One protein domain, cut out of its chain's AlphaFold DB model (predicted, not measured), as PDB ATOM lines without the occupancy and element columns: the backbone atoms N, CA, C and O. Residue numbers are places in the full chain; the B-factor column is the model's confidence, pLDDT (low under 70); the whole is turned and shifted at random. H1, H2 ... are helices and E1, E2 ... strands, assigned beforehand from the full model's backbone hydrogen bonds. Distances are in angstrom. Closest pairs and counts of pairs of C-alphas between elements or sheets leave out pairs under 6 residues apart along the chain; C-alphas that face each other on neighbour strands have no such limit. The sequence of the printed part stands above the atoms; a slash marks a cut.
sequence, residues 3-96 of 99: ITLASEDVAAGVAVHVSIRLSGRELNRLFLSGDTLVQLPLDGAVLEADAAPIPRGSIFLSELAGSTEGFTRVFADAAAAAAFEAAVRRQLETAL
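What this domain is: This is residues 3 to 96 of the 99 residues of an uncharacterized protein of Actinobacteria bacterium (UniProt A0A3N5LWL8). A narrow sheet of three strands, E1, E2 and E5, is covered on one face by the long helix H3. H2 packs on E2 near Ile 20, the small hairpin of E3 and E4 meets H3 through E3, H1 sits at one end of the long axis, and residues 48 to 54 stick out as a loop. The printed part has 94 residues, with three named helices and five named strands in the order E1 E2 H1 E3 E4 H2 E5 H3; its class is mixed. Both sheets, E1 E2 E5 and E3 E4, are antiparallel. The whole is compact, with a radius of gyration of the C-alphas of 13.7 A, yet elongated, spanning 40 by 24 by 21 A.

How they stand to each other: In the larger sheet, twisted at 4.1 A off its plane, E2, residues 13 to 21, is the inner strand between E1, residues 3 to 10, and E5, residues 71 to 75. N 4 and O 19 are 2.8 A apart in the hairpin E1 and E2, and N 16 and O 73 are 2.8 A apart between E2 and E5. H3, residues 78 to 95, makes two layers with this sheet, a helix on one face, at a height of 9.0 A; it runs along E2, at 10 degrees on the local plane. H2, residues 61 to 66, is on the same face, over none of the strands; the closest C-alphas of E2 and H2, Ile 20 and Ala 65, are 4.8 A apart. In the hairpin E3, residues 37 to 39, and E4, residues 58 to 60, N 38 and O 59 are 2.8 A apart; the closest C-alphas of E3 and H3, Val 38 and Gln 91, are 6.6 A apart. H1, residues 24 to 33, is not on the larger sheet and is close to H2 but not clearly touching, Leu 27 to Ser 62 at 6.9 A between C-alphas. In H1, H2 and H3 every O i to N i+4 pair is within hydrogen-bond range.

Where its parts are: E1 begins at C-alpha 3 (118.327, 117.063, 152.259), and H3 ends at C-alpha 95 (111.271, 110.888, 145.000). From first to last C-alpha, E2 measures 26.6 A, H3 25.7 A and E1 21.9 A.

The domain as a whole: The C-alphas farthest apart, of Ala 11 and Leu 32, are 42.4 A apart. The printed part has no cut; the link E3 to E4 is long, at 18 residues, and the others are tight. Mean pLDDT of the printed part is 92.3, with residues 49, 52 and 96 under 70.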
ATOM      1  N   ILE A   3     119.493 116.254 151.929       94.12
ATOM      2  CA  ILE A   3     118.327 117.063 152.259       94.12
ATOM      3  C   ILE A   3     118.637 117.838 153.536       94.12
ATOM      4  O   ILE A   3     119.000 117.245 154.550       94.12
ATOM      5  N   THR A   4     118.453 119.153 153.501       95.38
ATOM      6  CA  THR A   4     118.504 120.007 154.687       95.38
ATOM      7  C   THR A   4     117.136 120.647 154.881       95.38
ATOM      8  O   THR A   4     116.665 121.378 154.012       95.38
ATOM      9  N   LEU A   5     116.502 120.348 156.016       95.38
ATOM     10  CA  LEU A   5     115.342 121.080 156.520       95.38
ATOM     11  C   LEU A   5     115.737 121.688 157.858       95.38
ATOM     12  O   LEU A   5     116.184 120.957 158.745       95.38
ATOM     13  N   ALA A   6     115.600 123.001 157.976       95.88
ATOM     14  CA  ALA A   6     115.882 123.731 159.199       95.88
ATOM     15  C   ALA A   6     114.725 124.676 159.509       95.88
ATOM     16  O   ALA A   6     114.224 125.352 158.615       95.88
ATOM     17  N   SER A   7     114.352 124.741 160.782       96.62
ATOM     18  CA  SER A   7     113.390 125.706 161.301       96.62
ATOM     19  C   SER A   7     114.090 126.711 162.205       96.62
ATOM     20  O   SER A   7     114.929 126.328 163.024       96.62
ATOM     21  N   GLU A   8     113.709 127.979 162.096       97.19
ATOM     22  CA  GLU A   8     114.133 129.041 163.005       97.19
ATOM     23  C   GLU A   8     112.967 129.965 163.371       97.19
ATOM     24  O   GLU A   8     112.075 130.225 162.559       97.19
ATOM     25  N   ASP A   9     112.975 130.472 164.604       97.25
ATOM     26  CA  ASP A   9     112.010 131.477 165.042       97.25
ATOM     27  C   ASP A   9     112.370 132.841 164.435       97.25
ATOM     28  O   ASP A   9     113.489 133.340 164.582       97.25
ATOM     29  N   VAL A  10     111.398 133.474 163.784       96.00
ATOM     30  CA  VAL A  10     111.501 134.809 163.184       96.00
ATOM     31  C   VAL A  10     110.404 135.722 163.729       96.00
ATOM     32  O   VAL A  10     109.423 135.278 164.317       96.00
ATOM     33  N   ALA A  11     110.519 137.034 163.506       93.81
ATOM     34  CA  ALA A  11     109.536 137.997 164.018       93.81
ATOM     35  C   ALA A  11     108.091 137.719 163.551       93.81
ATOM     36  O   ALA A  11     107.141 138.048 164.255       93.81
ATOM     37  N   ALA A  12     107.932 137.120 162.367       91.50
ATOM     38  CA  ALA A  12     106.639 136.806 161.767       91.50
ATOM     39  C   ALA A  12     106.096 135.404 162.121       91.50
ATOM     40  O   ALA A  12     104.987 135.084 161.703       91.50
ATOM     41  N   GLY A  13     106.846 134.571 162.855       95.38
ATOM     42  CA  GLY A  13     106.475 133.185 163.157       95.38
ATOM     43  C   GLY A  13     107.671 132.236 163.080       95.38
ATOM     44  O   GLY A  13     108.753 132.573 163.545       95.38
ATOM     45  N   VAL A  14     107.501 131.063 162.474       97.75
ATOM     46  CA  VAL A  14     108.570 130.064 162.302       97.75
ATOM     47  C   VAL A  14     108.921 129.942 160.825       97.75
ATOM     48  O   VAL A  14     108.066 129.598 160.008       97.75
ATOM     49  N   ALA A  15     110.169 130.233 160.465       97.06
ATOM     50  CA  ALA A  15     110.674 130.069 159.110       97.06
ATOM     51  C   ALA A  15     111.225 128.654 158.922       97.06
ATOM     52  O   ALA A  15     112.120 128.236 159.649       97.06
ATOM     53  N   VAL A  16     110.712 127.938 157.924       97.56
ATOM     54  CA  VAL A  16     111.238 126.649 157.472       97.56
ATOM     55  C   VAL A  16     112.047 126.868 156.202       97.56
ATOM     56  O   VAL A  16     111.509 127.308 155.182       97.56
ATOM     57  N   HIS A  17     113.324 126.516 156.259       97.19
ATOM     58  CA  HIS A  17     114.244 126.468 155.133       97.19
ATOM     59  C   HIS A  17     114.377 125.038 154.615       97.19
ATOM     60  O   HIS A  17     114.629 124.107 155.379       97.19
ATOM     61  N   VAL A  18     114.221 124.867 153.305       96.69
ATOM     62  CA  VAL A  18     114.381 123.600 152.594       96.69
ATOM     63  C   VAL A  18     115.459 123.780 151.539       96.69
ATOM     64  O   VAL A  18     115.316 124.586 150.623       96.69
ATOM     65  N   SER A  19     116.522 122.991 151.612       95.81
ATOM     66  CA  SER A  19     117.521 122.914 150.547       95.81
ATOM     67  C   SER A  19     117.898 121.474 150.253       95.81
ATOM     68  O   SER A  19     117.867 120.598 151.121       95.81
ATOM     69  N   ILE A  20     118.217 121.220 148.987       94.75
ATOM     70  CA  ILE A  20     118.515 119.884 148.489       94.75
ATOM     71  C   ILE A  20     119.762 119.963 147.631       94.75
ATOM     72  O   ILE A  20     119.915 120.881 146.828       94.75
ATOM     73  N   ARG A  21     120.639 118.973 147.764       94.25
ATOM     74  CA  ARG A  21     121.712 118.734 146.803       94.25
ATOM     75  C   ARG A  21     121.555 117.359 146.191       94.25
ATOM     76  O   ARG A  21     121.482 116.341 146.885       94.25
ATOM     77  N   LEU A  22     121.524 117.353 144.867       93.06
ATOM     78  CA  LEU A  22     121.545 116.147 144.062       93.06
ATOM     79  C   LEU A  22     122.944 115.961 143.492       93.06
ATOM     80  O   LEU A  22     123.560 116.894 142.977       93.06
ATOM     81  N   SER A  23     123.441 114.733 143.552       93.62
ATOM     82  CA  SER A  23     124.608 114.340 142.769       93.62
ATOM     83  C   SER A  23     124.271 114.344 141.274       93.62
ATOM     84  O   SER A  23     123.113 114.200 140.879       93.62
ATOM     85  N   GLY A  24     125.290 114.413 140.411       92.62
ATOM     86  CA  GLY A  24     125.077 114.318 138.960       92.62
ATOM     87  C   GLY A  24     124.357 113.026 138.542       92.62
ATOM     88  O   GLY A  24     123.554 113.036 137.614       92.62
ATOM     89  N   ARG A  25     124.575 111.918 139.266       92.31
ATOM     90  CA  ARG A  25     123.861 110.654 139.034       92.31
ATOM     91  C   ARG A  25     122.366 110.770 139.343       92.31
ATOM     92  O   ARG A  25     121.560 110.239 138.587       92.31
ATOM     93  N   GLU A  26     122.004 111.440 140.431       92.25
ATOM     94  CA  GLU A  26     120.605 111.626 140.841       92.25
ATOM     95  C   GLU A  26     119.875 112.599 139.922       92.25
ATOM     96  O   GLU A  26     118.757 112.312 139.504       92.25
ATOM     97  N   LEU A  27     120.535 113.691 139.527       91.25
ATOM     98  CA  LEU A  27     119.985 114.639 138.561       91.25
ATOM     99  C   LEU A  27     119.734 113.971 137.199       91.25
ATOM    100  O   LEU A  27     118.663 114.129 136.621       91.25
ATOM    101  N   ASN A  28     120.686 113.166 136.716       91.31
ATOM    102  CA  ASN A  28     120.514 112.400 135.481       91.31
ATOM    103  C   ASN A  28     119.369 111.388 135.589       91.31
ATOM    104  O   ASN A  28     118.632 111.203 134.624       91.31
ATOM    105  N   ARG A  29     119.205 110.734 136.749       89.94
ATOM    106  CA  ARG A  29     118.085 109.814 136.971       89.94
ATOM    107  C   ARG A  29     116.753 110.553 136.883       89.94
ATOM    108  O   ARG A  29     115.923 110.120 136.097       89.94
ATOM    109  N   LEU A  30     116.598 111.679 137.585       90.25
ATOM    110  CA  LEU A  30     115.389 112.512 137.515       90.25
ATOM    111  C   LEU A  30     115.097 112.987 136.091       90.25
ATOM    112  O   LEU A  30     113.959 112.939 135.648       90.25
ATOM    113  N   PHE A  31     116.118 113.405 135.343       88.06
ATOM    114  CA  PHE A  31     115.926 113.814 133.952       88.06
ATOM    115  C   PHE A  31     115.384 112.671 133.077       88.06
ATOM    116  O   PHE A  31     114.528 112.897 132.226       88.06
ATOM    117  N   LEU A  32     115.863 111.441 133.292       90.56
ATOM    118  CA  LEU A  32     115.445 110.261 132.530       90.56
ATOM    119  C   LEU A  32     114.084 109.702 132.972       90.56
ATOM    120  O   LEU A  32     113.319 109.253 132.122       90.56
ATOM    121  N   SER A  33     113.782 109.712 134.274       88.88
ATOM    122  CA  SER A  33     112.514 109.218 134.836       88.88
ATOM    123  C   SER A  33     111.382 110.246 134.771       88.88
ATOM    124  O   SER A  33     110.221 109.897 134.966       88.88
ATOM    125  N   GLY A  34     111.717 111.509 134.505       90.94
ATOM    126  CA  GLY A  34     110.832 112.648 134.695       90.94
ATOM    127  C   GLY A  34     111.047 113.291 136.066       90.94
ATOM    128  O   GLY A  34     111.280 112.611 137.070       90.94
ATOM    129  N   ASP A  35     110.991 114.622 136.086       93.00
ATOM    130  CA  ASP A  35     111.191 115.396 137.304       93.00
ATOM    131  C   ASP A  35     110.003 115.245 138.261       93.00
ATOM    132  O   ASP A  35     108.850 115.087 137.852       93.00
ATOM    133  N   THR A  36     110.289 115.316 139.557       93.12
ATOM    134  CA  THR A  36     109.283 115.167 140.606       93.12
ATOM    135  C   THR A  36     108.744 116.530 141.006       93.12
ATOM    136  O   THR A  36     109.503 117.431 141.359       93.12
ATOM    137  N   LEU A  37     107.420 116.687 140.994       95.50
ATOM    138  CA  LEU A  37     106.768 117.892 141.495       95.50
ATOM    139  C   LEU A  37     106.551 117.786 143.012       95.50
ATOM    140  O   LEU A  37     105.644 117.092 143.473       95.50
ATOM    141  N   VAL A  38     107.361 118.509 143.780       95.94
ATOM    142  CA  VAL A  38     107.255 118.600 145.238       95.94
ATOM    143  C   VAL A  38     106.134 119.569 145.593       95.94
ATOM    144  O   VAL A  38     106.147 120.733 145.193       95.94
ATOM    145  N   GLN A  39     105.151 119.098 146.354       96.94
ATOM    146  CA  GLN A  39     104.082 119.931 146.891       96.94
ATOM    147  C   GLN A  39     104.599 120.739 148.078       96.94
ATOM    148  O   GLN A  39     105.266 120.199 148.966       96.94
ATOM    149  N   LEU A  40     104.236 122.020 148.109       95.25
ATOM    150  CA  LEU A  40     104.583 122.977 149.150       95.25
ATOM    151  C   LEU A  40     103.279 123.493 149.789       95.25
ATOM    152  O   LEU A  40     102.796 124.556 149.382       95.25
ATOM    153  N   PRO A  41     102.698 122.766 150.767       93.06
ATOM    154  CA  PRO A  41     101.455 123.158 151.424       93.06
ATOM    155  C   PRO A  41     101.499 124.583 151.983       93.06
ATOM    156  O   PRO A  41     102.555 125.076 152.399       93.06
ATOM    157  N   LEU A  42     100.343 125.243 151.966       93.00
ATOM    158  CA  LEU A  42     100.160 126.615 152.451       93.00
ATOM    159  C   LEU A  42      99.390 126.667 153.778       93.00
ATOM    160  O   LEU A  42      99.181 127.751 154.317       93.00
ATOM    161  N   ASP A  43      98.967 125.520 154.312       93.44
ATOM    162  CA  ASP A  43      98.238 125.436 155.575       93.44
ATOM    163  C   ASP A  43      99.070 126.027 156.722       93.44
ATOM    164  O   ASP A  43     100.185 125.585 156.999       93.44
ATOM    165  N   GLY A  44      98.538 127.069 157.365       91.62
ATOM    166  CA  GLY A  44      99.221 127.796 158.440       91.62
ATOM    167  C   GLY A  44     100.389 128.681 157.986       91.62
ATOM    168  O   GLY A  44     101.089 129.237 158.835       91.62
ATOM    169  N   ALA A  45     100.613 128.829 156.675       93.12
ATOM    170  CA  ALA A  45     101.622 129.736 156.144       93.12
ATOM    171  C   ALA A  45     101.216 131.198 156.375       93.12
ATOM    172  O   ALA A  45     100.058 131.580 156.191       93.12
ATOM    173  N   VAL A  46     102.188 132.030 156.739       92.69
ATOM    174  CA  VAL A  46     102.010 133.482 156.806       92.69
ATOM    175  C   VAL A  46     102.093 134.015 155.385       92.69
ATOM    176  O   VAL A  46     103.165 134.048 154.782       92.69
ATOM    177  N   LEU A  47     100.939 134.378 154.831       87.44
ATOM    178  CA  LEU A  47     100.823 134.922 153.484       87.44
ATOM    179  C   LEU A  47     100.510 136.413 153.582       87.44
ATOM    180  O   LEU A  47      99.544 136.806 154.234       87.44
ATOM    181  N   GLU A  48     101.301 137.241 152.911       79.81
ATOM    182  CA  GLU A  48     100.919 138.630 152.689       79.81
ATOM    183  C   GLU A  48      99.797 138.658 151.644       79.81
ATOM    184  O   GLU A  48      99.992 138.282 150.486       79.81
ATOM    185  N   ALA A  49      98.590 139.047 152.067       69.50
ATOM    186  CA  ALA A  49      97.455 139.184 151.162       69.50
ATOM    187  C   ALA A  49      97.790 140.204 150.060       69.50
ATOM    188  O   ALA A  49      98.267 141.299 150.350       69.50
ATOM    189  N   ASP A  50      97.553 139.821 148.803       71.06
ATOM    190  CA  ASP A  50      97.777 140.636 147.599       71.06
ATOM    191  C   ASP A  50      99.233 141.067 147.324       71.06
ATOM    192  O   ASP A  50      99.482 141.894 146.441       71.06
ATOM    193  N   ALA A  51     100.217 140.477 148.012       70.06
ATOM    194  CA  ALA A  51     101.626 140.715 147.726       70.06
ATOM    195  C   ALA A  51     102.142 139.789 146.613       70.06
ATOM    196  O   ALA A  51     101.915 138.577 146.606       70.06
ATOM    197  N   ALA A  52     102.875 140.370 145.662       66.62
ATOM    198  CA  ALA A  52     103.681 139.610 144.718       66.62
ATOM    199  C   ALA A  52     105.076 139.348 145.319       66.62
ATOM    200  O   ALA A  52     105.654 140.261 145.911       66.62
ATOM    201  N   PRO A  53     105.662 138.156 145.105       77.94
ATOM    202  CA  PRO A  53     105.137 137.054 144.295       77.94
ATOM    203  C   PRO A  53     104.071 136.215 145.021       77.94
ATOM    204  O   PRO A  53     104.164 135.971 146.220       77.94
ATOM    205  N   ILE A  54     103.101 135.700 144.250       84.06
ATOM    206  CA  ILE A  54     102.104 134.744 144.753       84.06
ATOM    207  C   ILE A  54     102.839 133.526 145.348       84.06
ATOM    208  O   ILE A  54     103.722 132.968 144.683       84.06
ATOM    209  N   PRO A  55     102.477 133.076 146.563       88.00
ATOM    210  CA  PRO A  55     103.095 131.919 147.199       88.00
ATOM    211  C   PRO A  55     103.023 130.664 146.321       88.00
ATOM    212  O   PRO A  55     101.956 130.256 145.865       88.00
ATOM    213  N   ARG A  56     104.170 130.014 146.104       90.56
ATOM    214  CA  ARG A  56     104.253 128.796 145.284       90.56
ATOM    215  C   ARG A  56     103.627 127.594 145.996       90.56
ATOM    216  O   ARG A  56     104.089 127.217 147.068       90.56
ATOM    217  N   GLY A  57     102.633 126.950 145.388       93.94
ATOM    218  CA  GLY A  57     102.038 125.710 145.918       93.94
ATOM    219  C   GLY A  57     102.862 124.445 145.643       93.94
ATOM    220  O   GLY A  57     102.618 123.403 146.242       93.94
ATOM    221  N   SER A  58     103.843 124.523 144.745       96.25
ATOM    222  CA  SER A  58     104.715 123.409 144.375       96.25
ATOM    223  C   SER A  58     106.011 123.906 143.733       96.25
ATOM    224  O   SER A  58     106.125 125.077 143.358       96.25
ATOM    225  N   ILE A  59     107.000 123.020 143.637       95.81
ATOM    226  CA  ILE A  59     108.281 123.259 142.969       95.81
ATOM    227  C   ILE A  59     108.796 121.955 142.359       95.81
ATOM    228  O   ILE A  59     108.580 120.876 142.910       95.81
ATOM    229  N   PHE A  60     109.473 122.037 141.218       95.56
ATOM    230  CA  PHE A  60     110.166 120.881 140.659       95.56
ATOM    231  C   PHE A  60     111.389 120.515 141.509       95.56
ATOM    232  O   PHE A  60     112.103 121.394 141.994       95.56
ATOM    233  N   LEU A  61     111.656 119.220 141.696       95.25
ATOM    234  CA  LEU A  61     112.777 118.756 142.510       95.25
ATOM    235  C   LEU A  61     114.119 119.205 141.920       95.25
ATOM    236  O   LEU A  61     114.994 119.637 142.673       95.25
ATOM    237  N   SER A  62     114.277 119.175 140.592       94.56
ATOM    238  CA  SER A  62     115.487 119.704 139.950       94.56
ATOM    239  C   SER A  62     115.645 121.219 140.137       94.56
ATOM    240  O   SER A  62     116.763 121.692 140.331       94.56
ATOM    241  N   GLU A  63     114.541 121.973 140.157       95.44
ATOM    242  CA  GLU A  63     114.550 123.414 140.427       95.44
ATOM    243  C   GLU A  63     114.961 123.699 141.876       95.44
ATOM    244  O   GLU A  63     115.843 124.522 142.120       95.44
ATOM    245  N   LEU A  64     114.385 122.975 142.839       95.50
ATOM    246  CA  LEU A  64     114.740 123.099 144.253       95.50
ATOM    247  C   LEU A  64     116.209 122.730 144.503       95.50
ATOM    248  O   LEU A  64     116.890 123.408 145.268       95.50
ATOM    249  N   ALA A  65     116.711 121.692 143.831       94.81
ATOM    250  CA  ALA A  65     118.112 121.288 143.906       94.81
ATOM    251  C   ALA A  65     119.070 122.261 143.192       94.81
ATOM    252  O   ALA A  65     120.248 122.335 143.540       94.81
ATOM    253  N   GLY A  66     118.578 122.989 142.186       93.38
ATOM    254  CA  GLY A  66     119.321 124.030 141.475       93.38
ATOM    255  C   GLY A  66     119.362 125.373 142.209       93.38
ATOM    256  O   GLY A  66     120.192 126.219 141.873       93.38
ATOM    257  N   SER A  67     118.500 125.580 143.209       93.75
ATOM    258  CA  SER A  67     118.463 126.807 144.007       93.75
ATOM    259  C   SER A  67     119.603 126.838 145.028       93.75
ATOM    260  O   SER A  67     119.635 126.045 145.970       93.75
ATOM    261  N   THR A  68     120.519 127.801 144.895       88.12
ATOM    262  CA  THR A  68     121.607 128.015 145.868       88.12
ATOM    263  C   THR A  68     121.095 128.407 147.247       88.12
ATOM    264  O   THR A  68     121.707 128.048 148.250       88.12
ATOM    265  N   GLU A  69     119.981 129.134 147.293       90.25
ATOM    266  CA  GLU A  69     119.351 129.592 148.533       90.25
ATOM    267  C   GLU A  69     118.273 128.623 149.029       90.25
ATOM    268  O   GLU A  69     117.730 128.827 150.105       90.25
ATOM    269  N   GLY A  70     117.968 127.555 148.285       93.44
ATOM    270  CA  GLY A  70     116.868 126.650 148.605       93.44
ATOM    271  C   GLY A  70     115.500 127.326 148.479       93.44
ATOM    272  O   GLY A  70     115.258 128.112 147.561       93.44
ATOM    273  N   PHE A  71     114.597 126.973 149.387       95.25
ATOM    274  CA  PHE A  71     113.237 127.478 149.491       95.25
ATOM    275  C   PHE A  71     112.908 127.781 150.956       95.25
ATOM    276  O   PHE A  71     113.123 126.932 151.818       95.25
ATOM    277  N   THR A  72     112.329 128.949 151.228       95.25
ATOM    278  CA  THR A  72     111.916 129.349 152.582       95.25
ATOM    279  C   THR A  72     110.421 129.619 152.633       95.25
ATOM    280  O   THR A  72     109.864 130.260 151.737       95.25
ATOM    281  N   ARG A  73     109.769 129.185 153.715       94.69
ATOM    282  CA  ARG A  73     108.386 129.555 154.038       94.69
ATOM    283  C   ARG A  73     108.220 129.839 155.518       94.69
ATOM    284  O   ARG A  73     108.740 129.104 156.345       94.69
ATOM    285  N   VAL A  74     107.451 130.875 155.835       96.00
ATOM    286  CA  VAL A  74     107.125 131.248 157.212       96.00
ATOM    287  C   VAL A  74     105.732 130.741 157.575       96.00
ATOM    288  O   VAL A  74     104.800 130.849 156.775       96.00
ATOM    289  N   PHE A  75     105.596 130.205 158.782       96.56
ATOM    290  CA  PHE A  75     104.360 129.688 159.363       96.56
ATOM    291  C   PHE A  75     104.012 130.440 160.642       96.56
ATOM    292  O   PHE A  75     104.902 130.889 161.358       96.56
ATOM    293  N   ALA A  76     102.717 130.570 160.932       94.12
ATOM    294  CA  ALA A  76     102.247 131.327 162.091       94.12
ATOM    295  C   ALA A  76     102.627 130.662 163.425       94.12
ATOM    296  O   ALA A  76     102.803 131.350 164.430       94.12
ATOM    297  N   ASP A  77     102.760 129.333 163.434       95.38
ATOM    298  CA  ASP A  77     103.112 128.551 164.611       95.38
ATOM    299  C   ASP A  77     104.012 127.349 164.273       95.38
ATOM    300  O   ASP A  77     104.154 126.926 163.121       95.38
ATOM    301  N   ALA A  78     104.625 126.786 165.316       96.25
ATOM    302  CA  ALA A  78     105.537 125.652 165.204       96.25
ATOM    303  C   ALA A  78     104.848 124.349 164.762       96.25
ATOM    304  O   ALA A  78     105.506 123.472 164.200       96.25
ATOM    305  N   ALA A  79     103.540 124.193 164.999       96.94
ATOM    306  CA  ALA A  79     102.817 122.986 164.605       96.94
ATOM    307  C   ALA A  79     102.618 122.943 163.084       96.94
ATOM    308  O   ALA A  79     102.855 121.907 162.462       96.94
ATOM    309  N   ALA A  80     102.257 124.076 162.478       96.69
ATOM    310  CA  ALA A  80     102.174 124.241 161.034       96.69
ATOM    311  C   ALA A  80     103.551 124.082 160.367       96.69
ATOM    312  O   ALA A  80     103.673 123.347 159.385       96.69
ATOM    313  N   ALA A  81     104.600 124.678 160.948       97.50
ATOM    314  CA  ALA A  81     105.975 124.517 160.473       97.50
ATOM    315  C   ALA A  81     106.417 123.040 160.464       97.50
ATOM    316  O   ALA A  81     106.870 122.527 159.440       97.50
ATOM    317  N   ALA A  82     106.199 122.320 161.569       97.38
ATOM    318  CA  ALA A  82     106.539 120.901 161.680       97.38
ATOM    319  C   ALA A  82     105.722 120.017 160.720       97.38
ATOM    320  O   ALA A  82     106.250 119.058 160.148       97.38
ATOM    321  N   ALA A  83     104.439 120.333 160.512       96.94
ATOM    322  CA  ALA A  83     103.596 119.622 159.554       96.94
ATOM    323  C   ALA A  83     104.110 119.793 158.115       96.94
ATOM    324  O   ALA A  83     104.192 118.813 157.369       96.94
ATOM    325  N   PHE A  84     104.508 121.013 157.746       97.44
ATOM    326  CA  PHE A  84     105.125 121.294 156.454       97.44
ATOM    327  C   PHE A  84     106.457 120.556 156.280       97.44
ATOM    328  O   PHE A  84     106.634 119.865 155.275       97.44
ATOM    329  N   GLU A  85     107.362 120.621 157.262       97.12
ATOM    330  CA  GLU A  85     108.634 119.889 157.220       97.12
ATOM    331  C   GLU A  85     108.425 118.386 157.013       97.12
ATOM    332  O   GLU A  85     109.066 117.776 156.153       97.12
ATOM    333  N   ALA A  86     107.504 117.783 157.768       96.50
ATOM    334  CA  ALA A  86     107.199 116.361 157.665       96.50
ATOM    335  C   ALA A  86     106.602 115.988 156.298       96.50
ATOM    336  O   ALA A  86     106.912 114.922 155.753       96.50
ATOM    337  N   ALA A  87     105.751 116.848 155.732       96.25
ATOM    338  CA  ALA A  87     105.153 116.642 154.416       96.25
ATOM    339  C   ALA A  87     106.195 116.744 153.293       96.25
ATOM    340  O   ALA A  87     106.209 115.904 152.392       96.25
ATOM    341  N   VAL A  88     107.081 117.743 153.346       96.19
ATOM    342  CA  VAL A  88     108.155 117.917 152.360       96.19
ATOM    343  C   VAL A  88     109.161 116.777 152.471       96.19
ATOM    344  O   VAL A  88     109.434 116.119 151.472       96.19
ATOM    345  N   ARG A  89     109.650 116.465 153.677       95.38
ATOM    346  CA  ARG A  89     110.626 115.386 153.894       95.38
ATOM    347  C   ARG A  89     110.167 114.060 153.293       95.38
ATOM    348  O   ARG A  89     110.910 113.454 152.528       95.38
ATOM    349  N   ARG A  90     108.922 113.662 153.560       94.88
ATOM    350  CA  ARG A  90     108.345 112.410 153.046       94.88
ATOM    351  C   ARG A  90     108.328 112.350 151.519       94.88
ATOM    352  O   ARG A  90     108.649 111.317 150.936       94.88
ATOM    353  N   GLN A  91     107.947 113.449 150.868       94.75
ATOM    354  CA  GLN A  91     107.955 113.534 149.407       94.75
ATOM    355  C   GLN A  91     109.374 113.388 148.848       94.75
ATOM    356  O   GLN A  91     109.576 112.652 147.886       94.75
ATOM    357  N   LEU A  92     110.353 114.046 149.472       92.88
ATOM    358  CA  LEU A  92     111.749 114.004 149.041       92.88
ATOM    359  C   LEU A  92     112.371 112.617 149.217       92.88
ATOM    360  O   LEU A  92     113.039 112.134 148.308       92.88
ATOM    361  N   GLU A  93     112.111 111.953 150.343       90.94
ATOM    362  CA  GLU A  93     112.549 110.573 150.585       90.94
ATOM    363  C   GLU A  93     111.977 109.609 149.531       90.94
ATOM    364  O   GLU A  93     112.696 108.757 149.018       90.94
ATOM    365  N   THR A  94     110.722 109.811 149.115       87.88
ATOM    366  CA  THR A  94     110.055 108.954 148.118       87.88
ATOM    367  C   THR A  94     110.537 109.224 146.682       87.88
ATOM    368  O   THR A  94     110.561 108.317 145.849       87.88
ATOM    369  N   ALA A  95     110.946 110.458 146.365       85.00
ATOM    370  CA  ALA A  95     111.271 110.888 145.000       85.00
ATOM    371  C   ALA A  95     112.449 110.132 144.353       85.00
ATOM    372  O   ALA A  95     112.541 110.071 143.130       85.00
ATOM    373  N   LEU A  96     113.346 109.538 145.147       69.31
ATOM    374  CA  LEU A  96     114.491 108.764 144.641       69.31
ATOM    375  C   LEU A  96     114.298 107.248 144.707       69.31
ATOM    376  O   LEU A  96     115.111 106.499 144.155       69.31
TER     377      LEU A  96